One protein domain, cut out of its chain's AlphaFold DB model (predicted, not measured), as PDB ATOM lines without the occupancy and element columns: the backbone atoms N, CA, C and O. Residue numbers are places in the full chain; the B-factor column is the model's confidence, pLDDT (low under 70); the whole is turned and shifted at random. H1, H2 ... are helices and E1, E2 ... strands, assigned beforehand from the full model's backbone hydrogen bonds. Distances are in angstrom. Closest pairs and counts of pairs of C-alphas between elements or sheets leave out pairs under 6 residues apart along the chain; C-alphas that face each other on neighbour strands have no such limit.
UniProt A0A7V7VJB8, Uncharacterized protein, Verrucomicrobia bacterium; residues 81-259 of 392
ATOM      1  N   MET A  81      51.755   3.299  22.284       89.88
ATOM      2  CA  MET A  81      52.074   4.727  22.337       89.88
ATOM      3  C   MET A  81      52.916   5.181  21.141       89.88
ATOM      4  O   MET A  81      52.779   6.321  20.706       89.88
ATOM      5  N   GLU A  82      53.726   4.295  20.577       91.12
ATOM      6  CA  GLU A  82      54.528   4.486  19.371       91.12
ATOM      7  C   GLU A  82      53.618   4.749  18.165       91.12
ATOM      8  O   GLU A  82      53.795   5.747  17.463       91.12
ATOM      9  N   ILE A  83      52.561   3.939  18.008       92.62
ATOM     10  CA  ILE A  83      51.519   4.114  16.984       92.62
ATOM     11  C   ILE A  83      50.785   5.438  17.180       92.62
ATOM     12  O   ILE A  83      50.630   6.231  16.249       92.62
ATOM     13  N   ARG A  84      50.381   5.747  18.414       90.75
ATOM     14  CA  ARG A  84      49.743   7.038  18.708       90.75
ATOM     15  C   ARG A  84      50.665   8.209  18.392       90.75
ATOM     16  O   ARG A  84      50.195   9.241  17.920       90.75
ATOM     17  N   SER A  85      51.958   8.076  18.668       89.69
ATOM     18  CA  SER A  85      52.949   9.141  18.500       89.69
ATOM     19  C   SER A  85      53.258   9.410  17.031       89.69
ATOM     20  O   SER A  85      53.304  10.577  16.633       89.69
ATOM     21  N   ILE A  86      53.380   8.376  16.192       90.75
ATOM     22  CA  ILE A  86      53.533   8.584  14.745       90.75
ATOM     23  C   ILE A  86      52.277   9.233  14.148       90.75
ATOM     24  O   ILE A  86      52.388  10.249  13.466       90.75
ATOM     25  N   MET A  87      51.079   8.765  14.515       88.31
ATOM     26  CA  MET A  87      49.816   9.353  14.040       88.31
ATOM     27  C   MET A  87      49.629  10.805  14.516       88.31
ATOM     28  O   MET A  87      49.007  11.617  13.836       88.31
ATOM     29  N   ARG A  88      50.167  11.154  15.692       86.19
ATOM     30  CA  ARG A  88      50.164  12.526  16.227       86.19
ATOM     31  C   ARG A  88      51.158  13.442  15.531       86.19
ATOM     32  O   ARG A  88      50.828  14.603  15.316       86.19
ATOM     33  N   SER A  89      52.360  12.945  15.253       88.44
ATOM     34  CA  SER A  89      53.438  13.737  14.648       88.44
ATOM     35  C   SER A  89      53.254  13.939  13.145       88.44
ATOM     36  O   SER A  89      53.736  14.937  12.618       88.44
ATOM     37  N   GLY A  90      52.519  13.049  12.472       89.81
ATOM     38  CA  GLY A  90      52.247  13.163  11.043       89.81
ATOM     39  C   GLY A  90      53.478  12.871  10.172       89.81
ATOM     40  O   GLY A  90      54.475  12.320  10.657       89.81
ATOM     41  N   PRO A  91      53.409  13.191   8.867       91.69
ATOM     42  CA  PRO A  91      54.507  12.948   7.935       91.69
ATOM     43  C   PRO A  91      55.754  13.769   8.297       91.69
ATOM     44  O   PRO A  91      55.660  14.838   8.897       91.69
ATOM     45  N   THR A  92      56.929  13.270   7.912       92.50
ATOM     46  CA  THR A  92      58.220  13.950   8.094       92.50
ATOM     47  C   THR A  92      58.872  14.205   6.740       92.50
ATOM     48  O   THR A  92      58.772  13.377   5.838       92.50
ATOM     49  N   CYS A  93      59.559  15.338   6.593       95.44
ATOM     50  CA  CYS A  93      60.408  15.621   5.433       95.44
ATOM     51  C   CYS A  93      61.878  15.234   5.660       95.44
ATOM     52  O   CYS A  93      62.690  15.408   4.758       95.44
ATOM     53  N   ILE A  94      62.229  14.732   6.851       97.25
ATOM     54  CA  ILE A  94      63.594  14.321   7.202       97.25
ATOM     55  C   ILE A  94      63.766  12.842   6.824       97.25
ATOM     56  O   ILE A  94      63.181  11.990   7.506       97.25
ATOM     57  N   PRO A  95      64.560  12.502   5.789       97.50
ATOM     58  CA  PRO A  95      64.644  11.134   5.273       97.50
ATOM     59  C   PRO A  95      65.110  10.114   6.314       97.50
ATOM     60  O   PRO A  95      64.586   9.009   6.368       97.50
ATOM     61  N   GLN A  96      66.040  10.495   7.191       97.88
ATOM     62  CA  GLN A  96      66.543   9.637   8.265       97.88
ATOM     63  C   GLN A  96      65.431   9.279   9.257       97.88
ATOM     64  O   GLN A  96      65.327   8.132   9.678       97.88
ATOM     65  N   VAL A  97      64.556  10.238   9.584       95.69
ATOM     66  CA  VAL A  97      63.404   9.993  10.464       95.69
ATOM     67  C   VAL A  97      62.400   9.069   9.779       95.69
ATOM     68  O   VAL A  97      61.837   8.203  10.442       95.69
ATOM     69  N   GLN A  98      62.176   9.229   8.471       96.44
ATOM     70  CA  GLN A  98      61.293   8.335   7.721       96.44
ATOM     71  C   GLN A  98      61.857   6.910   7.680       96.44
ATOM     72  O   GLN A  98      61.156   5.988   8.075       96.44
ATOM     73  N   ALA A  99      63.137   6.739   7.342       97.12
ATOM     74  CA  ALA A  99      63.793   5.432   7.316       97.12
ATOM     75  C   ALA A  99      63.746   4.724   8.683       97.12
ATOM     76  O   ALA A  99      63.443   3.537   8.753       97.12
ATOM     77  N   SER A 100      63.973   5.447   9.790       95.56
ATOM     78  CA  SER A 100      63.832   4.867  11.134       95.56
ATOM     79  C   SER A 100      62.395   4.450  11.459       95.56
ATOM     80  O   SER A 100      62.192   3.452  12.146       95.56
ATOM     81  N   ARG A 101      61.389   5.201  10.987       95.00
ATOM     82  CA  ARG A 101      59.976   4.825  11.147       95.00
ATOM     83  C   ARG A 101      59.654   3.578  10.335       95.00
ATOM     84  O   ARG A 101      59.041   2.671  10.882       95.00
ATOM     85  N   ASP A 102      60.080   3.530   9.080       94.94
ATOM     86  CA  ASP A 102      59.827   2.395   8.192       94.94
ATOM     87  C   ASP A 102      60.445   1.112   8.762       94.94
ATOM     88  O   ASP A 102      59.757   0.098   8.862       94.94
ATOM     89  N   GLU A 103      61.689   1.184   9.247       95.31
ATOM     90  CA  GLU A 103      62.350   0.057   9.911       95.31
ATOM     91  C   GLU A 103      61.604  -0.367  11.180       95.31
ATOM     92  O   GLU A 103      61.360  -1.551  11.378       95.31
ATOM     93  N   PHE A 104      61.197   0.575  12.042       93.12
ATOM     94  CA  PHE A 104      60.487   0.253  13.285       93.12
ATOM     95  C   PHE A 104      59.101  -0.362  13.043       93.12
ATOM     96  O   PHE A 104      58.757  -1.388  13.630       93.12
ATOM     97  N   PHE A 105      58.295   0.254  12.178       92.25
ATOM     98  CA  PHE A 105      56.923  -0.185  11.919       92.25
ATOM     99  C   PHE A 105      56.843  -1.361  10.932       92.25
ATOM    100  O   PHE A 105      55.808  -2.021  10.871       92.25
ATOM    101  N   GLY A 106      57.929  -1.668  10.214       90.94
ATOM    102  CA  GLY A 106      58.069  -2.861   9.377       90.94
ATOM    103  C   GLY A 106      58.445  -4.136  10.141       90.94
ATOM    104  O   GLY A 106      58.434  -5.223   9.560       90.94
ATOM    105  N   GLN A 107      58.765  -4.051  11.438       91.88
ATOM    106  CA  GLN A 107      59.193  -5.218  12.212       91.88
ATOM    107  C   GLN A 107      58.053  -6.214  12.425       91.88
ATOM    108  O   GLN A 107      56.993  -5.877  12.956       91.88
ATOM    109  N   LYS A 108      58.332  -7.498  12.170       92.19
ATOM    110  CA  LYS A 108      57.409  -8.603  12.480       92.19
ATOM    111  C   LYS A 108      56.954  -8.595  13.947       92.19
ATOM    112  O   LYS A 108      55.800  -8.894  14.239       92.19
ATOM    113  N   LEU A 109      57.840  -8.203  14.868       91.44
ATOM    114  CA  LEU A 109      57.552  -8.172  16.304       91.44
ATOM    115  C   LEU A 109      56.367  -7.253  16.662       91.44
ATOM    116  O   LEU A 109      55.653  -7.533  17.624       91.44
ATOM    117  N   LEU A 110      56.113  -6.194  15.884       91.44
ATOM    118  CA  LEU A 110      54.959  -5.310  16.076       91.44
ATOM    119  C   LEU A 110      53.632  -6.038  15.868       91.44
ATOM    120  O   LEU A 110      52.717  -5.867  16.677       91.44
ATOM    121  N   ALA A 111      53.552  -6.875  14.835       92.69
ATOM    122  CA  ALA A 111      52.390  -7.718  14.567       92.69
ATOM    123  C   ALA A 111      52.251  -8.834  15.608       92.69
ATOM    124  O   ALA A 111      51.172  -9.033  16.159       92.69
ATOM    125  N   GLU A 112      53.354  -9.493  15.972       93.25
ATOM    126  CA  GLU A 112      53.358 -10.573  16.972       93.25
ATOM    127  C   GLU A 112      52.897 -10.096  18.365       93.25
ATOM    128  O   GLU A 112      52.229 -10.826  19.109       93.25
ATOM    129  N   ARG A 113      53.222  -8.850  18.735       92.44
ATOM    130  CA  ARG A 113      52.728  -8.227  19.972       92.44
ATOM    131  C   ARG A 113      51.259  -7.813  19.898       92.44
ATOM    132  O   ARG A 113      50.631  -7.692  20.946       92.44
ATOM    133  N   GLY A 114      50.709  -7.611  18.701       94.38
ATOM    134  CA  GLY A 114      49.290  -7.333  18.492       94.38
ATOM    135  C   GLY A 114      48.786  -6.017  19.084       94.38
ATOM    136  O   GLY A 114      47.648  -5.912  19.537       94.38
ATOM    137  N   VAL A 115      49.657  -5.008  19.123       93.44
ATOM    138  CA  VAL A 115      49.434  -3.730  19.827       93.44
ATOM    139  C   VAL A 115      48.813  -2.631  18.954       93.44
ATOM    140  O   VAL A 115      48.748  -1.469  19.362       93.44
ATOM    141  N   TRP A 116      48.364  -2.986  17.749       95.12
ATOM    142  CA  TRP A 116      47.735  -2.080  16.794       95.12
ATOM    143  C   TRP A 116      46.393  -2.657  16.336       95.12
ATOM    144  O   TRP A 116      46.335  -3.775  15.834       95.12
ATOM    145  N   ASP A 117      45.316  -1.889  16.484       95.69
ATOM    146  CA  ASP A 117      43.961  -2.235  16.046       95.69
ATOM    147  C   ASP A 117      43.866  -2.607  14.564       95.69
ATOM    148  O   ASP A 117      42.994  -3.380  14.180       95.69
ATOM    149  N   ARG A 118      44.795  -2.122  13.732       95.19
ATOM    150  CA  ARG A 118      44.855  -2.445  12.303       95.19
ATOM    151  C   ARG A 118      45.033  -3.924  11.997       95.19
ATOM    152  O   ARG A 118      44.578  -4.341  10.939       95.19
ATOM    153  N   TYR A 119      45.585  -4.706  12.920       96.06
ATOM    154  CA  TYR A 119      45.686  -6.156  12.758       96.06
ATOM    155  C   TYR A 119      44.319  -6.857  12.722       96.06
ATOM    156  O   TYR A 119      44.216  -7.938  12.178       96.06
ATOM    157  N   LEU A 120      43.228  -6.223  13.183       96.94
ATOM    158  CA  LEU A 120      41.872  -6.761  12.970       96.94
ATOM    159  C   LEU A 120      41.391  -6.694  11.516       96.94
ATOM    160  O   LEU A 120      40.369  -7.298  11.176       96.94
ATOM    161  N   PHE A 121      42.051  -5.888  10.686       97.38
ATOM    162  CA  PHE A 121      41.529  -5.433   9.401       97.38
ATOM    163  C   PHE A 121      42.546  -5.583   8.260       97.38
ATOM    164  O   PHE A 121      42.382  -4.930   7.233       97.38
ATOM    165  N   ASP A 122      43.602  -6.385   8.439       95.38
ATOM    166  CA  ASP A 122      44.729  -6.480   7.500       95.38
ATOM    167  C   ASP A 122      44.726  -7.733   6.606       95.38
ATOM    168  O   ASP A 122      45.660  -7.917   5.824       95.38
ATOM    169  N   ASP A 123      43.681  -8.563   6.706       94.94
ATOM    170  CA  ASP A 123      43.516  -9.825   5.969       94.94
ATOM    171  C   ASP A 123      44.648 -10.844   6.223       94.94
ATOM    172  O   ASP A 123      44.940 -11.700   5.379       94.94
ATOM    173  N   LYS A 124      45.314 -10.756   7.386       93.44
ATOM    174  CA  LYS A 124      46.372 -11.685   7.794       93.44
ATOM    175  C   LYS A 124      45.924 -12.530   8.985       93.44
ATOM    176  O   LYS A 124      45.894 -12.041  10.116       93.44
ATOM    177  N   PRO A 125      45.658 -13.832   8.783       85.06
ATOM    178  CA  PRO A 125      45.108 -14.692   9.828       85.06
ATOM    179  C   PRO A 125      46.082 -14.975  10.982       85.06
ATOM    180  O   PRO A 125      45.658 -15.490  12.014       85.06
ATOM    181  N   ASP A 126      47.374 -14.687  10.826       87.88
ATOM    182  CA  ASP A 126      48.405 -14.873  11.850       87.88
ATOM    183  C   ASP A 126      48.675 -13.614  12.689       87.88
ATOM    184  O   ASP A 126      49.463 -13.667  13.638       87.88
ATOM    185  N   THR A 127      48.013 -12.495  12.382       95.12
ATOM    186  CA  THR A 127      48.059 -11.290  13.212       95.12
ATOM    187  C   THR A 127      46.859 -11.236  14.152       95.12
ATOM    188  O   THR A 127      45.830 -11.870  13.928       95.12
ATOM    189  N   PHE A 128      47.022 -10.536  15.273       96.38
ATOM    190  CA  PHE A 128      45.987 -10.407  16.293       96.38
ATOM    191  C   PHE A 128      45.973  -8.988  16.828       96.38
ATOM    192  O   PHE A 128      47.028  -8.403  17.063       96.38
ATOM    193  N   PHE A 129      44.794  -8.474  17.155       96.44
ATOM    194  CA  PHE A 129      44.673  -7.375  18.100       96.44
ATOM    195  C   PHE A 129      44.489  -7.922  19.509       96.44
ATOM    196  O   PHE A 129      43.618  -8.758  19.770       96.44
ATOM    197  N   ARG A 130      45.357  -7.478  20.418       93.56
ATOM    198  CA  ARG A 130      45.564  -8.147  21.700       93.56
ATOM    199  C   ARG A 130      45.341  -7.208  22.865       93.56
ATOM    200  O   ARG A 130      45.821  -6.083  22.863       93.56
ATOM    201  N   LEU A 131      44.651  -7.699  23.886       90.88
ATOM    202  CA  LEU A 131      44.582  -7.067  25.198       90.88
ATOM    203  C   LEU A 131      45.698  -7.656  26.070       90.88
ATOM    204  O   LEU A 131      45.552  -8.735  26.641       90.88
ATOM    205  N   THR A 132      46.830  -6.958  26.148       82.62
ATOM    206  CA  THR A 132      48.039  -7.428  26.859       82.62
ATOM    207  C   THR A 132      48.108  -6.970  28.317       82.62
ATOM    208  O   THR A 132      49.028  -7.340  29.042       82.62
ATOM    209  N   GLN A 133      47.152  -6.150  28.747       81.25
ATOM    210  CA  GLN A 133      47.065  -5.554  30.079       81.25
ATOM    211  C   GLN A 133      45.647  -5.725  30.627       81.25
ATOM    212  O   GLN A 133      44.708  -5.987  29.875       81.25
ATOM    213  N   ASP A 134      45.465  -5.525  31.931       82.38
ATOM    214  CA  ASP A 134      44.126  -5.543  32.514       82.38
ATOM    215  C   ASP A 134      43.249  -4.432  31.929       82.38
ATOM    216  O   ASP A 134      43.539  -3.237  32.068       82.38
ATOM    217  N   ALA A 135      42.156  -4.850  31.287       85.75
ATOM    218  CA  ALA A 135      41.101  -3.952  30.850       85.75
ATOM    219  C   ALA A 135      40.368  -3.341  32.044       85.75
ATOM    220  O   ALA A 135      40.142  -4.004  33.059       85.75
ATOM    221  N   ILE A 136      39.925  -2.102  31.854       84.19
ATOM    222  CA  ILE A 136      39.135  -1.350  32.821       84.19
ATOM    223  C   ILE A 136      37.758  -2.012  32.921       84.19
ATOM    224  O   ILE A 136      37.095  -2.208  31.900       84.19
ATOM    225  N   TRP A 137      37.343  -2.401  34.125       86.62
ATOM    226  CA  TRP A 137      36.105  -3.121  34.451       86.62
ATOM    227  C   TRP A 137      35.736  -4.207  33.427       86.62
ATOM    228  O   TRP A 137      34.616  -4.274  32.918       86.62
ATOM    229  N   GLN A 138      36.699  -5.090  33.142       87.19
ATOM    230  CA  GLN A 138      36.595  -6.221  32.205       87.19
ATOM    231  C   GLN A 138      36.550  -5.874  30.710       87.19
ATOM    232  O   GLN A 138      36.495  -6.801  29.904       87.19
ATOM    233  N   GLY A 139      36.615  -4.601  30.327       91.44
ATOM    234  CA  GLY A 139      36.698  -4.199  28.926       91.44
ATOM    235  C   GLY A 139      35.464  -4.529  28.076       91.44
ATOM    236  O   GLY A 139      34.479  -5.132  28.518       91.44
ATOM    237  N   ALA A 140      35.546  -4.106  26.823       95.31
ATOM    238  CA  ALA A 140      34.652  -4.461  25.736       95.31
ATOM    239  C   ALA A 140      35.373  -4.161  24.420       95.31
ATOM    240  O   ALA A 140      35.992  -3.100  24.290       95.31
ATOM    241  N   LEU A 141      35.266  -5.071  23.451       97.25
ATOM    242  CA  LEU A 141      35.715  -4.808  22.089       97.25
ATOM    243  C   LEU A 141      34.726  -3.853  21.418       97.25
ATOM    244  O   LEU A 141      33.524  -4.105  21.383       97.25
ATOM    245  N   ARG A 142      35.241  -2.757  20.884       97.75
ATOM    246  CA  ARG A 142      34.512  -1.733  20.147       97.75
ATOM    247  C   ARG A 142      35.062  -1.648  18.746       97.75
ATOM    248  O   ARG A 142      36.277  -1.631  18.589       97.75
ATOM    249  N   ILE A 143      34.179  -1.561  17.761       98.38
ATOM    250  CA  ILE A 143      34.529  -1.319  16.363       98.38
ATOM    251  C   ILE A 143      33.740  -0.097  15.883       98.38
ATOM    252  O   ILE A 143      32.508  -0.107  15.907       98.38
ATOM    253  N   ASP A 144      34.450   0.955  15.472       98.19
ATOM    254  CA  ASP A 144      33.881   2.081  14.719       98.19
ATOM    255  C   ASP A 144      34.179   1.846  13.238       98.19
ATOM    256  O   ASP A 144      35.343   1.842  12.832       98.19
ATOM    257  N   MET A 145      33.134   1.667  12.427       98.12
ATOM    258  CA  MET A 145      33.258   1.474  10.976       98.12
ATOM    259  C   MET A 145      33.611   2.777  10.229       98.12
ATOM    260  O   MET A 145      33.797   2.786   9.015       98.12
ATOM    261  N   GLY A 146      33.696   3.904  10.941       95.94
ATOM    262  CA  GLY A 146      34.072   5.222  10.429       95.94
ATOM    263  C   GLY A 146      32.907   5.998   9.814       95.94
ATOM    264  O   GLY A 146      32.871   7.226   9.901       95.94
ATOM    265  N   SER A 147      31.923   5.299   9.247       96.00
ATOM    266  CA  SER A 147      30.706   5.880   8.678       96.00
ATOM    267  C   SER A 147      29.524   4.900   8.758       96.00
ATOM    268  O   SER A 147      29.750   3.701   8.951       96.00
ATOM    269  N   PRO A 148      28.266   5.374   8.648       97.12
ATOM    270  CA  PRO A 148      27.108   4.490   8.539       97.12
ATOM    271  C   PRO A 148      27.261   3.505   7.370       97.12
ATOM    272  O   PRO A 148      27.458   3.908   6.228       97.12
ATOM    273  N   THR A 149      27.164   2.216   7.673       97.69
ATOM    274  CA  THR A 149      27.559   1.089   6.825       97.69
ATOM    275  C   THR A 149      26.450   0.027   6.835       97.69
ATOM    276  O   THR A 149      25.951  -0.310   7.914       97.69
ATOM    277  N   PRO A 150      26.033  -0.522   5.677       96.94
ATOM    278  CA  PRO A 150      24.946  -1.503   5.579       96.94
ATOM    279  C   PRO A 150      25.410  -2.917   5.974       96.94
ATOM    280  O   PRO A 150      25.430  -3.827   5.152       96.94
ATOM    281  N   LEU A 151      25.833  -3.090   7.225       97.88
ATOM    282  CA  LEU A 151      26.304  -4.365   7.762       97.88
ATOM    283  C   LEU A 151      25.144  -5.363   7.904       97.88
ATOM    284  O   LEU A 151      24.140  -5.055   8.541       97.88
ATOM    285  N   GLU A 152      25.305  -6.571   7.365       98.19
ATOM    286  CA  GLU A 152      24.343  -7.679   7.504       98.19
ATOM    287  C   GLU A 152      24.917  -8.849   8.311       98.19
ATOM    288  O   GLU A 152      24.172  -9.572   8.968       98.19
ATOM    289  N   GLN A 153      26.238  -9.028   8.309       98.31
ATOM    290  CA  GLN A 153      26.908 -10.021   9.144       98.31
ATOM    291  C   GLN A 153      28.248  -9.484   9.638       98.31
ATOM    292  O   GLN A 153      29.016  -8.922   8.857       98.31
ATOM    293  N   LEU A 154      28.541  -9.705  10.919       98.62
ATOM    294  CA  LEU A 154      29.885  -9.579  11.478       98.62
ATOM    295  C   LEU A 154      30.454 -10.976  11.737       98.62
ATOM    296  O   LEU A 154      29.836 -11.786  12.427       98.62
ATOM    297  N   LEU A 155      31.657 -11.225  11.237       98.50
ATOM    298  CA  LEU A 155      32.445 -12.418  11.504       98.50
ATOM    299  C   LEU A 155      33.738 -12.008  12.212       98.50
ATOM    300  O   LEU A 155      34.526 -11.243  11.664       98.50
ATOM    301  N   LEU A 156      33.974 -12.544  13.405       98.44
ATOM    302  CA  LEU A 156      35.279 -12.493  14.052       98.44
ATOM    303  C   LEU A 156      35.987 -13.834  13.869       98.44
ATOM    304  O   LEU A 156      35.411 -14.870  14.207       98.44
ATOM    305  N   LYS A 157      37.222 -13.818  13.367       97.88
ATOM    306  CA  LYS A 157      38.048 -15.021  13.169       97.88
ATOM    307  C   LYS A 157      39.196 -15.077  14.161       97.88
ATOM    308  O   LYS A 157      39.637 -14.040  14.666       97.88
ATOM    309  N   ASN A 158      39.687 -16.290  14.409       97.50
ATOM    310  CA  ASN A 158      40.779 -16.558  15.345       97.50
ATOM    311  C   ASN A 158      40.543 -15.875  16.706       97.50
ATOM    312  O   ASN A 158      41.380 -15.141  17.227       97.50
ATOM    313  N   VAL A 159      39.353 -16.061  17.271       97.75
ATOM    314  CA  VAL A 159      38.969 -15.497  18.565       97.75
ATOM    315  C   VAL A 159      39.412 -16.438  19.671       97.75
ATOM    316  O   VAL A 159      39.042 -17.609  19.666       97.75
ATOM    317  N   ASP A 160      40.171 -15.939  20.645       96.94
ATOM    318  CA  ASP A 160      40.560 -16.713  21.828       96.94
ATOM    319  C   ASP A 160      39.338 -17.377  22.482       96.94
ATOM    320  O   ASP A 160      38.379 -16.689  22.837       96.94
ATOM    321  N   LYS A 161      39.370 -18.701  22.701       96.88
ATOM    322  CA  LYS A 161      38.214 -19.446  23.237       96.88
ATOM    323  C   LYS A 161      37.709 -18.949  24.597       96.88
ATOM    324  O   LYS A 161      36.619 -19.333  25.012       96.88
ATOM    325  N   ARG A 162      38.512 -18.166  25.330       95.50
ATOM    326  CA  ARG A 162      38.130 -17.548  26.612       95.50
ATOM    327  C   ARG A 162      37.161 -16.379  26.431       95.50
ATOM    328  O   ARG A 162      36.494 -15.997  27.388       95.50
ATOM    329  N   PHE A 163      37.088 -15.808  25.232       95.88
ATOM    330  CA  PHE A 163      36.146 -14.757  24.889       95.88
ATOM    331  C   PHE A 163      34.887 -15.370  24.269       95.88
ATOM    332  O   PHE A 163      34.854 -15.721  23.093       95.88
ATOM    333  N   THR A 164      33.847 -15.512  25.090       96.25
ATOM    334  CA  THR A 164      32.574 -16.149  24.726       96.25
ATOM    335  C   THR A 164      31.405 -15.166  24.844       96.25
ATOM    336  O   THR A 164      30.538 -15.325  25.712       96.25
ATOM    337  N   PRO A 165      31.373 -14.102  24.013       96.19
ATOM    338  CA  PRO A 165      30.235 -13.193  24.014       96.19
ATOM    339  C   PRO A 165      28.959 -13.981  23.700       96.19
ATOM    340  O   PRO A 165      28.993 -14.927  22.925       96.19
ATOM    341  N   GLN A 166      27.853 -13.615  24.347       96.19
ATOM    342  CA  GLN A 166      26.521 -14.170  24.053       96.19
ATOM    343  C   GLN A 166      25.761 -13.300  23.046       96.19
ATOM    344  O   GLN A 166      24.880 -13.763  22.324       96.19
ATOM    345  N   GLN A 167      26.096 -12.011  23.028       97.00
ATOM    346  CA  GLN A 167      25.502 -11.010  22.164       97.00
ATOM    347  C   GLN A 167      26.509  -9.896  21.882       97.00
ATOM    348  O   GLN A 167      27.392  -9.612  22.699       97.00
ATOM    349  N   ILE A 168      26.328  -9.246  20.742       97.81
ATOM    350  CA  ILE A 168      26.925  -7.956  20.413       97.81
ATOM    351  C   ILE A 168      25.845  -6.878  20.465       97.81
ATOM    352  O   ILE A 168      24.652  -7.168  20.385       97.81
ATOM    353  N   PHE A 169      26.264  -5.627  20.556       98.31
ATOM    354  CA  PHE A 169      25.388  -4.470  20.468       98.31
ATOM    355  C   PHE A 169      25.795  -3.633  19.266       98.31
ATOM    356  O   PHE A 169      26.968  -3.287  19.127       98.31
ATOM    357  N   VAL A 170      24.832  -3.293  18.415       98.50
ATOM    358  CA  VAL A 170      25.058  -2.458  17.229       98.50
ATOM    359  C   VAL A 170      24.248  -1.173  17.303       98.50
ATOM    360  O   VAL A 170      23.139  -1.170  17.839       98.50
ATOM    361  N   SER A 171      24.805  -0.079  16.789       97.81
ATOM    362  CA  SER A 171      24.156   1.233  16.809       97.81
ATOM    363  C   SER A 171      24.573   2.105  15.625       97.81
ATOM    364  O   SER A 171      25.704   2.028  15.134       97.81
ATOM    365  N   ALA A 172      23.661   2.964  15.174       96.50
ATOM    366  CA  ALA A 172      23.945   4.025  14.209       96.50
ATOM    367  C   ALA A 172      24.377   5.343  14.885       96.50
ATOM    368  O   ALA A 172      25.085   6.139  14.270       96.50
ATOM    369  N   ASP A 173      23.976   5.565  16.142       93.69
ATOM    370  CA  ASP A 173      23.959   6.886  16.784       93.69
ATOM    371  C   ASP A 173      24.486   6.912  18.233       93.69
ATOM    372  O   ASP A 173      24.513   7.978  18.839       93.69
ATOM    373  N   LEU A 174      24.940   5.772  18.774       95.69
ATOM    374  CA  LEU A 174      25.383   5.561  20.166       95.69
ATOM    375  C   LEU A 174      24.269   5.594  21.225       95.69
ATOM    376  O   LEU A 174      24.553   5.351  22.403       95.69
ATOM    377  N   GLN A 175      23.019   5.842  20.837       93.06
ATOM    378  CA  GLN A 175      21.863   5.844  21.731       93.06
ATOM    379  C   GLN A 175      21.024   4.584  21.562       93.06
ATOM    380  O   GLN A 175      20.798   3.851  22.527       93.06
ATOM    381  N   ALA A 176      20.574   4.324  20.337       94.38
ATOM    382  CA  ALA A 176      19.768   3.168  20.009       94.38
ATOM    383  C   ALA A 176      20.692   1.970  19.791       94.38
ATOM    384  O   ALA A 176      21.403   1.881  18.785       94.38
ATOM    385  N   TRP A 177      20.697   1.051  20.756       97.19
ATOM    386  CA  TRP A 177      21.468  -0.185  20.696       97.19
ATOM    387  C   TRP A 177      20.551  -1.366  20.410       97.19
ATOM    388  O   TRP A 177      19.604  -1.621  21.151       97.19
ATOM    389  N   THR A 178      20.870  -2.120  19.362       97.88
ATOM    390  CA  THR A 178      20.227  -3.406  19.078       97.88
ATOM    391  C   THR A 178      21.139  -4.528  19.548       97.88
ATOM    392  O   THR A 178      22.289  -4.611  19.115       97.88
ATOM    393  N   ALA A 179      20.633  -5.384  20.433       98.00
ATOM    394  CA  ALA A 179      21.315  -6.611  20.819       98.00
ATOM    395  C   ALA A 179      21.160  -7.665  19.713       98.00
ATOM    396  O   ALA A 179      20.057  -7.905  19.224       98.00
ATOM    397  N   VAL A 180      22.266  -8.294  19.326       98.38
ATOM    398  CA  VAL A 180      22.312  -9.340  18.300       98.38
ATOM    399  C   VAL A 180      23.014 -10.548  18.895       98.38
ATOM    400  O   VAL A 180      24.141 -10.432  19.377       98.38
ATOM    401  N   ALA A 181      22.344 -11.698  18.888       98.06
ATOM    402  CA  ALA A 181      22.906 -12.937  19.408       98.06
ATOM    403  C   ALA A 181      24.129 -13.378  18.592       98.06
ATOM    404  O   ALA A 181      24.197 -13.178  17.378       98.06
ATOM    405  N   THR A 182      25.082 -14.011  19.265       98.25
ATOM    406  CA  THR A 182      26.282 -14.560  18.629       98.25
ATOM    407  C   THR A 182      26.208 -16.074  18.522       98.25
ATOM    408  O   THR A 182      25.804 -16.751  19.467       98.25
ATOM    409  N   ARG A 183      26.702 -16.619  17.412       98.12
ATOM    410  CA  ARG A 183      27.002 -18.042  17.248       98.12
ATOM    411  C   ARG A 183      28.514 -18.235  17.316       98.12
ATOM    412  O   ARG A 183      29.254 -17.544  16.623       98.12
ATOM    413  N   ILE A 184      28.971 -19.150  18.165       98.06
ATOM    414  CA  ILE A 184      30.392 -19.484  18.304       98.06
ATOM    415  C   ILE A 184      30.610 -20.862  17.696       98.06
ATOM    416  O   ILE A 184      29.945 -21.822  18.081       98.06
ATOM    417  N   GLU A 185      31.544 -20.953  16.761       97.88
ATOM    418  CA  GLU A 185      31.901 -22.193  16.074       97.88
ATOM    419  C   GLU A 185      33.407 -22.434  16.189       97.88
ATOM    420  O   GLU A 185      34.187 -21.501  16.397       97.88
ATOM    421  N   ALA A 186      33.831 -23.689  16.043       95.69
ATOM    422  CA  ALA A 186      35.250 -24.013  16.007       95.69
ATOM    423  C   ALA A 186      35.926 -23.343  14.797       95.69
ATOM    424  O   ALA A 186      35.384 -23.295  13.685       95.69
ATOM    425  N   GLU A 187      37.127 -22.819  15.007       95.44
ATOM    426  CA  GLU A 187      37.947 -22.310  13.914       95.44
ATOM    427  C   GLU A 187      38.665 -23.466  13.200       95.44
ATOM    428  O   GLU A 187      38.816 -24.566  13.738       95.44
ATOM    429  N   THR A 188      39.088 -23.255  11.955       92.19
ATOM    430  CA  THR A 188      39.956 -24.211  11.253       92.19
ATOM    431  C   THR A 188      41.155 -23.469  10.670       92.19
ATOM    432  O   THR A 188      40.982 -22.739   9.695       92.19
ATOM    433  N   PRO A 189      42.364 -23.648  11.237       93.75
ATOM    434  CA  PRO A 189      42.710 -24.530  12.365       93.75
ATOM    435  C   PRO A 189      42.109 -24.080  13.712       93.75
ATOM    436  O   PRO A 189      41.895 -22.898  13.941       93.75
ATOM    437  N   ALA A 190      41.878 -25.022  14.636       95.81
ATOM    438  CA  ALA A 190      41.300 -24.738  15.963       95.81
ATOM    439  C   ALA A 190      42.310 -24.153  16.975       95.81
ATOM    440  O   ALA A 190      41.993 -23.947  18.150       95.81
ATOM    441  N   GLN A 191      43.552 -23.930  16.544       96.69
ATOM    442  CA  GLN A 191      44.653 -23.467  17.377       96.69
ATOM    443  C   GLN A 191      45.434 -22.374  16.662       96.69
ATOM    444  O   GLN A 191      45.593 -22.417  15.443       96.69
ATOM    445  N   ALA A 192      45.965 -21.440  17.443       96.19
ATOM    446  CA  ALA A 192      46.868 -20.406  16.969       96.19
ATOM    447  C   ALA A 192      48.021 -20.208  17.956       96.19
ATOM    448  O   ALA A 192      47.892 -20.494  19.149       96.19
ATOM    449  N   SER A 193      49.150 -19.699  17.466       95.62
ATOM    450  CA  SER A 193      50.295 -19.336  18.299       95.62
ATOM    451  C   SER A 193      50.338 -17.827  18.498       95.62
ATOM    452  O   SER A 193      50.311 -17.071  17.532       95.62
ATOM    453  N   VAL A 194      50.440 -17.386  19.749       94.62
ATOM    454  CA  VAL A 194      50.550 -15.967  20.112       94.62
ATOM    455  C   VAL A 194      51.795 -15.728  20.956       94.62
ATOM    456  O   VAL A 194      52.239 -16.599  21.708       94.62
ATOM    457  N   LEU A 195      52.383 -14.538  20.839       92.81
ATOM    458  CA  LEU A 195      53.578 -14.183  21.600       92.81
ATOM    459  C   LEU A 195      53.222 -13.992  23.082       92.81
ATOM    460  O   LEU A 195      52.466 -13.085  23.426       92.81
ATOM    461  N   LYS A 196      53.790 -14.797  23.973       89.00
ATOM    462  CA  LYS A 196      53.607 -14.667  25.424       89.00
ATOM    463  C   LYS A 196      54.517 -13.589  26.016       89.00
ATOM    464  O   LYS A 196      54.086 -12.817  26.866       89.00
ATOM    465  N   GLY A 197      55.759 -13.507  25.541       84.94
ATOM    466  CA  GLY A 197      56.738 -12.532  26.015       84.94
ATOM    467  C   GLY A 197      57.975 -12.462  25.124       84.94
ATOM    468  O   GLY A 197      58.283 -13.403  24.401       84.94
ATOM    469  N   SER A 198      58.676 -11.329  25.160       82.88
ATOM    470  CA  SER A 198      59.903 -11.114  24.374       82.88
ATOM    471  C   SER A 198      60.917 -10.193  25.071       82.88
ATOM    472  O   SER A 198      61.676  -9.493  24.407       82.88
ATOM    473  N   PHE A 199      60.885 -10.120  26.407       70.81
ATOM    474  CA  PHE A 199      61.652  -9.138  27.191       70.81
ATOM    475  C   PHE A 199      63.102  -9.563  27.487       70.81
ATOM    476  O   PHE A 199      63.933  -8.711  27.774       70.81
ATOM    477  N   SER A 200      63.427 -10.856  27.398       66.44
ATOM    478  CA  SER A 200      64.743 -11.430  27.740       66.44
ATOM    479  C   SER A 200      65.655 -11.671  26.528       66.44
ATOM    480  O   SER A 200      66.596 -12.454  26.611       66.44
ATOM    481  N   GLY A 201      65.350 -11.075  25.371       71.81
ATOM    482  CA  GLY A 201      66.038 -11.370  24.105       71.81
ATOM    483  C   GLY A 201      65.612 -12.691  23.446       71.81
ATOM    484  O   GLY A 201      65.948 -12.935  22.290       71.81
ATOM    485  N   THR A 202      64.811 -13.514  24.127       83.38
ATOM    486  CA  THR A 202      64.155 -14.709  23.583       83.38
ATOM    487  C   THR A 202      62.645 -14.498  23.498       83.38
ATOM    488  O   THR A 202      62.052 -13.821  24.339       83.38
ATOM    489  N   LYS A 203      62.012 -15.058  22.460       91.50
ATOM    490  CA  LYS A 203      60.551 -15.048  22.305       91.50
ATOM    491  C   LYS A 203      59.960 -16.291  22.958       91.50
ATOM    492  O   LYS A 203      60.331 -17.408  22.603       91.50
ATOM    493  N   GLU A 204      59.008 -16.090  23.855       92.25
ATOM    494  CA  GLU A 204      58.154 -17.143  24.391       92.25
ATOM    495  C   GLU A 204      56.820 -17.145  23.649       92.25
ATOM    496  O   GLU A 204      56.178 -16.101  23.508       92.25
ATOM    497  N   TRP A 205      56.385 -18.321  23.209       94.19
ATOM    498  CA  TRP A 205      55.139 -18.509  22.472       94.19
ATOM    499  C   TRP A 205      54.156 -19.341  23.286       94.19
ATOM    500  O   TRP A 205      54.541 -20.270  23.994       94.19
ATOM    501  N   GLU A 206      52.877 -19.015  23.160       94.88
ATOM    502  CA  GLU A 206      51.770 -19.768  23.736       94.88
ATOM    503  C   GLU A 206      50.880 -20.281  22.604       94.88
ATOM    504  O   GLU A 206      50.566 -19.547  21.667       94.88
ATOM    505  N   THR A 207      50.460 -21.544  22.693       96.88
ATOM    506  CA  THR A 207      49.412 -22.081  21.819       96.88
ATOM    507  C   THR A 207      48.062 -21.871  22.486       96.88
ATOM    508  O   THR A 207      47.809 -22.403  23.567       96.88
ATOM    509  N   ILE A 208      47.187 -21.118  21.830       96.50
ATOM    510  CA  ILE A 208      45.818 -20.866  22.271       96.50
ATOM    511  C   ILE A 208      44.831 -21.655  21.412       96.50
ATOM    512  O   ILE A 208      45.097 -21.966  20.253       96.50
ATOM    513  N   GLN A 209      43.677 -21.976  21.990       97.88
ATOM    514  CA  GLN A 209      42.546 -22.495  21.223       97.88
ATOM    515  C   GLN A 209      41.715 -21.318  20.723       97.88
ATOM    516  O   GLN A 209      41.473 -20.375  21.485       97.88
ATOM    517  N   VAL A 210      41.256 -21.402  19.480       97.94
ATOM    518  CA  VAL A 210      40.519 -20.325  18.824       97.94
ATOM    519  C   VAL A 210      39.196 -20.804  18.236       97.94
ATOM    520  O   VAL A 210      39.055 -21.946  17.803       97.94
ATOM    521  N   ASN A 211      38.231 -19.894  18.232       97.88
ATOM    522  CA  ASN A 211      36.908 -20.043  17.646       97.88
ATOM    523  C   ASN A 211      36.670 -18.935  16.615       97.88
ATOM    524  O   ASN A 211      37.377 -17.927  16.592       97.88
ATOM    525  N   ARG A 212      35.607 -19.084  15.827       97.81
ATOM    526  CA  ARG A 212      34.997 -17.980  15.083       97.81
ATOM    527  C   ARG A 212      33.720 -17.530  15.791       97.81
ATOM    528  O   ARG A 212      32.978 -18.360  16.319       97.81
ATOM    529  N   VAL A 213      33.458 -16.226  15.801       98.44
ATOM    530  CA  VAL A 213      32.221 -15.640  16.339       98.44
ATOM    531  C   VAL A 213      31.444 -15.025  15.187       98.44
ATOM    532  O   VAL A 213      31.941 -14.135  14.504       98.44
ATOM    533  N   ILE A 214      30.223 -15.498  14.972       98.56
ATOM    534  CA  ILE A 214      29.354 -15.093  13.870       98.56
ATOM    535  C   ILE A 214      28.155 -14.350  14.444       98.56
ATOM    536  O   ILE A 214      27.506 -14.823  15.379       98.56
ATOM    537  N   CYS A 215      27.854 -13.190  13.873       98.25
ATOM    538  CA  CYS A 215      26.713 -12.369  14.251       98.25
ATOM    539  C   CYS A 215      25.918 -12.046  12.986       98.25
ATOM    540  O   CYS A 215      26.341 -11.210  12.188       98.25
ATOM    541  N   ASP A 216      24.780 -12.714  12.812       98.12
ATOM    542  CA  ASP A 216      23.846 -12.463  11.716       98.12
ATOM    543  C   ASP A 216      22.895 -11.330  12.144       98.12
ATOM    544  O   ASP A 216      22.121 -11.487  13.093       98.12
ATOM    545  N   LEU A 217      22.983 -10.160  11.501       97.31
ATOM    546  CA  LEU A 217      22.193  -8.996  11.901       97.31
ATOM    547  C   LEU A 217      20.731  -9.138  11.433       97.31
ATOM    548  O   LEU A 217      20.472  -9.588  10.313       97.31
ATOM    549  N   PRO A 218      19.754  -8.707  12.255       94.75
ATOM    550  CA  PRO A 218      18.360  -8.628  11.842       94.75
ATOM    551  C   PRO A 218      18.173  -7.806  10.562       94.75
ATOM    552  O   PRO A 218      18.774  -6.746  10.374       94.75
ATOM    553  N   LYS A 219      17.272  -8.267   9.689       92.44
ATOM    554  CA  LYS A 219      16.885  -7.511   8.493       92.44
ATOM    555  C   LYS A 219      16.228  -6.188   8.894       92.44
ATOM    556  O   LYS A 219      15.431  -6.148   9.827       92.44
ATOM    557  N   GLY A 220      16.509  -5.126   8.140       89.00
ATOM    558  CA  GLY A 220      15.825  -3.836   8.285       89.00
ATOM    559  C   GLY A 220      16.421  -2.867   9.311       89.00
ATOM    560  O   GLY A 220      15.841  -1.806   9.507       89.00
ATOM    561  N   LEU A 221      17.580  -3.163   9.915       92.56
ATOM    562  CA  LEU A 221      18.256  -2.234  10.841       92.56
ATOM    563  C   LEU A 221      18.790  -0.952  10.175       92.56
ATOM    564  O   LEU A 221      19.099   0.016  10.864       92.56
ATOM    565  N   GLY A 222      18.886  -0.935   8.845       94.62
ATOM    566  CA  GLY A 222      19.502   0.163   8.107       94.62
ATOM    567  C   GLY A 222      21.019   0.254   8.340       94.62
ATOM    568  O   GLY A 222      21.624  -0.671   8.885       94.62
ATOM    569  N   PRO A 223      21.665   1.340   7.880       97.25
ATOM    570  CA  PRO A 223      23.098   1.540   8.069       97.25
ATOM    571  C   PRO A 223      23.477   1.760   9.540       97.25
ATOM    572  O   PRO A 223      22.912   2.613  10.220       97.25
ATOM    573  N   LEU A 224      24.492   1.035  10.004       97.31
ATOM    574  CA  LEU A 224      25.026   1.078  11.368       97.31
ATOM    575  C   LEU A 224      26.450   1.634  11.352       97.31
ATOM    576  O   LEU A 224      27.111   1.593  10.322       97.31
ATOM    577  N   ARG A 225      26.964   2.123  12.479       97.69
ATOM    578  CA  ARG A 225      28.352   2.614  12.563       97.69
ATOM    579  C   ARG A 225      29.168   1.928  13.653       97.69
ATOM    580  O   ARG A 225      30.354   1.673  13.459       97.69
ATOM    581  N   TYR A 226      28.534   1.635  14.779       98.50
ATOM    582  CA  TYR A 226      29.201   1.220  16.001       98.50
ATOM    583  C   TYR A 226      28.835  -0.212  16.359       98.50
ATOM    584  O   TYR A 226      27.663  -0.589  16.320       98.50
ATOM    585  N   ILE A 227      29.840  -0.983  16.766       98.50
ATOM    586  CA  ILE A 227      29.680  -2.328  17.317       98.50
ATOM    587  C   ILE A 227      30.371  -2.367  18.676       98.50
ATOM    588  O   ILE A 227      31.521  -1.952  18.797       98.50
ATOM    589  N   LYS A 228      29.688  -2.891  19.691       97.88
ATOM    590  CA  LYS A 228      30.227  -3.134  21.030       97.88
ATOM    591  C   LYS A 228      30.005  -4.590  21.422       97.88
ATOM    592  O   LYS A 228      28.889  -5.094  21.355       97.88
ATOM    593  N   ILE A 229      31.059  -5.245  21.890       97.56
ATOM    594  CA  ILE A 229      31.053  -6.641  22.323       97.56
ATOM    595  C   ILE A 229      31.613  -6.694  23.748       97.56
ATOM    596  O   ILE A 229      32.829  -6.582  23.933       97.56
ATOM    597  N   PRO A 230      30.751  -6.803  24.775       95.12
ATOM    598  CA  PRO A 230      31.198  -6.783  26.162       95.12
ATOM    599  C   PRO A 230      32.129  -7.946  26.513       95.12
ATOM    600  O   PRO A 230      31.903  -9.082  26.102       95.12
ATOM    601  N   GLY A 231      33.122  -7.671  27.360       92.06
ATOM    602  CA  GLY A 231      34.042  -8.674  27.894       92.06
ATOM    603  C   GLY A 231      35.483  -8.522  27.407       92.06
ATOM    604  O   GLY A 231      35.804  -7.695  26.553       92.06
ATOM    605  N   LYS A 232      36.362  -9.350  27.982       93.62
ATOM    606  CA  LYS A 232      37.807  -9.318  27.738       93.62
ATOM    607  C   LYS A 232      38.149 -10.018  26.419       93.62
ATOM    608  O   LYS A 232      38.406 -11.219  26.402       93.62
ATOM    609  N   ALA A 233      38.183  -9.260  25.326       94.38
ATOM    610  CA  ALA A 233      38.674  -9.727  24.031       94.38
ATOM    611  C   ALA A 233      40.216  -9.807  24.033       94.38
ATOM    612  O   ALA A 233      40.897  -8.871  23.612       94.38
ATOM    613  N   LEU A 234      40.753 -10.910  24.575       93.75
ATOM    614  CA  LEU A 234      42.194 -11.110  24.800       93.75
ATOM    615  C   LEU A 234      43.005 -11.156  23.508       93.75
ATOM    616  O   LEU A 234      43.996 -10.443  23.390       93.75
ATOM    617  N   ASN A 235      42.584 -11.989  22.561       95.81
ATOM    618  CA  ASN A 235      43.189 -12.112  21.242       95.81
ATOM    619  C   ASN A 235      42.054 -12.270  20.228       95.81
ATOM    620  O   ASN A 235      41.214 -13.161  20.376       95.81
ATOM    621  N   VAL A 236      42.021 -11.393  19.229       97.50
ATOM    622  CA  VAL A 236      41.091 -11.471  18.098       97.50
ATOM    623  C   VAL A 236      41.903 -11.257  16.833       97.50
ATOM    624  O   VAL A 236      42.600 -10.247  16.737       97.50
ATOM    625  N   GLY A 237      41.851 -12.220  15.913       97.25
ATOM    626  CA  GLY A 237      42.611 -12.160  14.668       97.25
ATOM    627  C   GLY A 237      42.017 -11.160  13.690       97.25
ATOM    628  O   GLY A 237      42.629 -10.146  13.399       97.25
ATOM    629  N   GLU A 238      40.782 -11.397  13.246       97.56
ATOM    630  CA  GLU A 238      40.144 -10.555  12.228       97.56
ATOM    631  C   GLU A 238      38.715 -10.186  12.619       97.56
ATOM    632  O   GLU A 238      38.008 -10.983  13.237       97.56
ATOM    633  N   ALA A 239      38.268  -9.007  12.191       98.12
ATOM    634  CA  ALA A 239      36.868  -8.602  12.202       98.12
ATOM    635  C   ALA A 239      36.418  -8.265  10.776       98.12
ATOM    636  O   ALA A 239      36.909  -7.316  10.165       98.12
ATOM    637  N   ILE A 240      35.491  -9.052  10.235       98.44
ATOM    638  CA  ILE A 240      35.037  -8.991   8.844       98.44
ATOM    639  C   ILE A 240      33.548  -8.653   8.821       98.44
ATOM    640  O   ILE A 240      32.751  -9.296   9.499       98.44
ATOM    641  N   GLY A 241      33.173  -7.641   8.042       98.19
ATOM    642  CA  GLY A 241      31.776  -7.299   7.792       98.19
ATOM    643  C   GLY A 241      31.336  -7.744   6.405       98.19
ATOM    644  O   GLY A 241      32.082  -7.554   5.447       98.19
ATOM    645  N   TYR A 242      30.117  -8.264   6.289       98.44
ATOM    646  CA  TYR A 242      29.494  -8.587   5.007       98.44
ATOM    647  C   TYR A 242      28.197  -7.808   4.810       98.44
ATOM    648  O   TYR A 242      27.436  -7.587   5.754       98.44
ATOM    649  N   ALA A 243      27.937  -7.450   3.555       97.31
ATOM    650  CA  ALA A 243      26.665  -6.936   3.074       97.31
ATOM    651  C   ALA A 243      26.308  -7.664   1.779       97.31
ATOM    652  O   ALA A 243      27.098  -7.671   0.834       97.31
ATOM    653  N   LYS A 244      25.135  -8.303   1.723       95.06
ATOM    654  CA  LYS A 244      24.673  -9.089   0.568       95.06
ATOM    655  C   LYS A 244      25.685 -10.154   0.130       95.06
ATOM    656  O   LYS A 244      25.883 -10.385  -1.060       95.06
ATOM    657  N   GLY A 245      26.367 -10.766   1.101       95.31
ATOM    658  CA  GLY A 245      27.418 -11.763   0.870       95.31
ATOM    659  C   GLY A 245      28.759 -11.203   0.378       95.31
ATOM    660  O   GLY A 245      29.682 -11.979   0.157       95.31
ATOM    661  N   VAL A 246      28.901  -9.883   0.229       97.81
ATOM    662  CA  VAL A 246      30.150  -9.231  -0.191       97.81
ATOM    663  C   VAL A 246      30.854  -8.648   1.029       97.81
ATOM    664  O   VAL A 246      30.226  -7.980   1.851       97.81
ATOM    665  N   GLN A 247      32.159  -8.900   1.146       98.00
ATOM    666  CA  GLN A 247      32.991  -8.316   2.195       98.00
ATOM    667  C   GLN A 247      33.048  -6.790   2.041       98.00
ATOM    668  O   GLN A 247      33.282  -6.264   0.953       98.00
ATOM    669  N   LEU A 248      32.826  -6.082   3.143       97.94
ATOM    670  CA  LEU A 248      32.868  -4.626   3.212       97.94
ATOM    671  C   LEU A 248      34.313  -4.114   3.230       97.94
ATOM    672  O   LEU A 248      35.211  -4.780   3.751       97.94
ATOM    673  N   ASP A 249      34.524  -2.899   2.721       97.12
ATOM    674  CA  ASP A 249      35.790  -2.191   2.923       97.12
ATOM    675  C   ASP A 249      35.953  -1.818   4.405       97.12
ATOM    676  O   ASP A 249      35.064  -1.230   5.027       97.12
ATOM    677  N   ARG A 250      37.115  -2.165   4.962       97.06
ATOM    678  CA  ARG A 250      37.480  -1.955   6.369       97.06
ATOM    679  C   ARG A 250      38.619  -0.950   6.536       97.06
ATOM    680  O   ARG A 250      39.105  -0.743   7.646       97.06
ATOM    681  N   SER A 251      39.029  -0.270   5.464       96.06
ATOM    682  CA  SER A 251      40.110   0.725   5.484       96.06
ATOM    683  C   SER A 251      39.869   1.863   6.492       96.06
ATOM    684  O   SER A 251      40.805   2.362   7.127       96.06
ATOM    685  N   ALA A 252      38.607   2.235   6.717       96.31
ATOM    686  CA  ALA A 252      38.211   3.267   7.673       96.31
ATOM    687  C   ALA A 252      37.955   2.747   9.100       96.31
ATOM    688  O   ALA A 252      37.803   3.566  10.013       96.31
ATOM    689  N   TRP A 253      37.910   1.424   9.296       97.69
ATOM    690  CA  TRP A 253      37.522   0.816  10.565       97.69
ATOM    691  C   TRP A 253      38.617   0.979  11.618       97.69
ATOM    692  O   TRP A 253      39.810   1.051  11.306       97.69
ATOM    693  N   ARG A 254      38.192   1.075  12.877       97.19
ATOM    694  CA  ARG A 254      39.058   1.218  14.053       97.19
ATOM    695  C   ARG A 254      38.503   0.404  15.199       97.19
ATOM    696  O   ARG A 254      37.291   0.184  15.251       97.19
ATOM    697  N   ALA A 255      39.364   0.025  16.136       96.88
ATOM    698  CA  ALA A 255      38.921  -0.711  17.308       96.88
ATOM    699  C   ALA A 255      39.568  -0.273  18.622       96.88
ATOM    700  O   ALA A 255      40.661   0.290  18.660       96.88
ATOM    701  N   SER A 256      38.874  -0.588  19.716       95.06
ATOM    702  CA  SER A 256      39.429  -0.556  21.066       95.06
ATOM    703  C   SER A 256      38.911  -1.723  21.907       95.06
ATOM    704  O   SER A 256      37.812  -2.208  21.670       95.06
ATOM    705  N   ASN A 257      39.696  -2.233  22.862       94.25
ATOM    706  CA  ASN A 257      39.312  -3.398  23.687       94.25
ATOM    707  C   ASN A 257      39.570  -3.235  25.196       94.25
ATOM    708  O   ASN A 257      39.358  -4.164  25.972       94.25
ATOM    709  N   VAL A 258      40.010  -2.049  25.629       91.75
ATOM    710  CA  VAL A 258      40.410  -1.773  27.022       91.75
ATOM    711  C   VAL A 258      39.274  -1.217  27.884       91.75
ATOM    712  O   VAL A 258      39.258  -1.460  29.089       91.75
ATOM    713  N   PHE A 259      38.344  -0.454  27.309       91.75
ATOM    714  CA  PHE A 259      37.333   0.275  28.081       91.75
ATOM    715  C   PHE A 259      36.130  -0.599  28.425       91.75
ATOM    716  O   PHE A 259      35.661  -1.366  27.586       91.75
TER     717      PHE A 259
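What this domain is: This is residues 81 to 259 of the 392 residues of an uncharacterized protein of Verrucomicrobia bacterium (UniProt A0A7V7VJB8). Two twisted antiparallel sheets, E4 E3 E7 E1 E9 and E5 E6 E2 E8, make a barrel-like body that is only partly closed: E4 runs on into E5 at one seam, and the short helix H4 sits between edge strands E8 and E9 at the other. The long hairpin of E5 and E6 reaches past this body toward the end where H1, H2 and H3 lie, and residues 93 to 100, of which 95 to 100 belong to H2, stick out there. The 179 printed residues hold four named helices, then nine named strands; the class is mixed, helices and strands. The whole is compact, with a radius of gyration of the C-alphas of 17.2 A and spans of 52, 39 and 33 A.

How they stand to each other: Start at H1, residues 81 to 89, which is near H2, residues 95 to 105, with 6 pairs of C-alphas within 10 A. H2 and H3, residues 108 to 113, meet only through their link. Next comes H4, residues 117 to 121. Every O i to N i+4 pair is within hydrogen-bond range in H1, H2 and H3; in H4 it is 0 of 1, against 2 of 2 O i to N i+3 pairs. Now find E1, residues 140 to 149, whose neighbour E9, residues 254 to 256, is antiparallel, with N 142 and O 256 2.7 A apart. On the other side of E1 is E7, residues 224 to 230, with N 143 and O 227 2.9 A apart. E3, residues 167 to 171, and E4, residues 178 to 181, form a hairpin, with N 168 and O 180 2.8 A apart. In the other sheet, E5, residues 183 to 197, and E6, residues 204 to 216, form a hairpin, with N 194 and O 206 2.9 A apart. Across E2, residues 153 to 160, and E8, residues 235 to 243, N 155 and O 240 are 2.8 A apart. H4 stands at this sheet's level, its height over the sheet 0.5 A; its closest C-alpha pair with E8 is Leu 120 and Glu 238, 4.2 A. H4 only grazes the five-stranded sheet.

Where its parts are: Find C-alpha 81 at (52.074, 4.727, 22.337), where H1 begins. H2 is 15.2 A long. E5 begins at C-alpha 183, (27.002, -18.042, 17.248), bends by 83 degrees at residue 188 and is 31.5 A long; E6 is 36.9 A. E9 ends at C-alpha 256, (39.429, -0.556, 21.066).

The domain as a whole: The C-alphas of Ser 200 and Gly 220, 53.2 A, are the farthest apart. The printed part has no cut; the link from H4 to E1 is long, 18 residues. The mean pLDDT of the printed part is 94.3, and residue 200 is under 70.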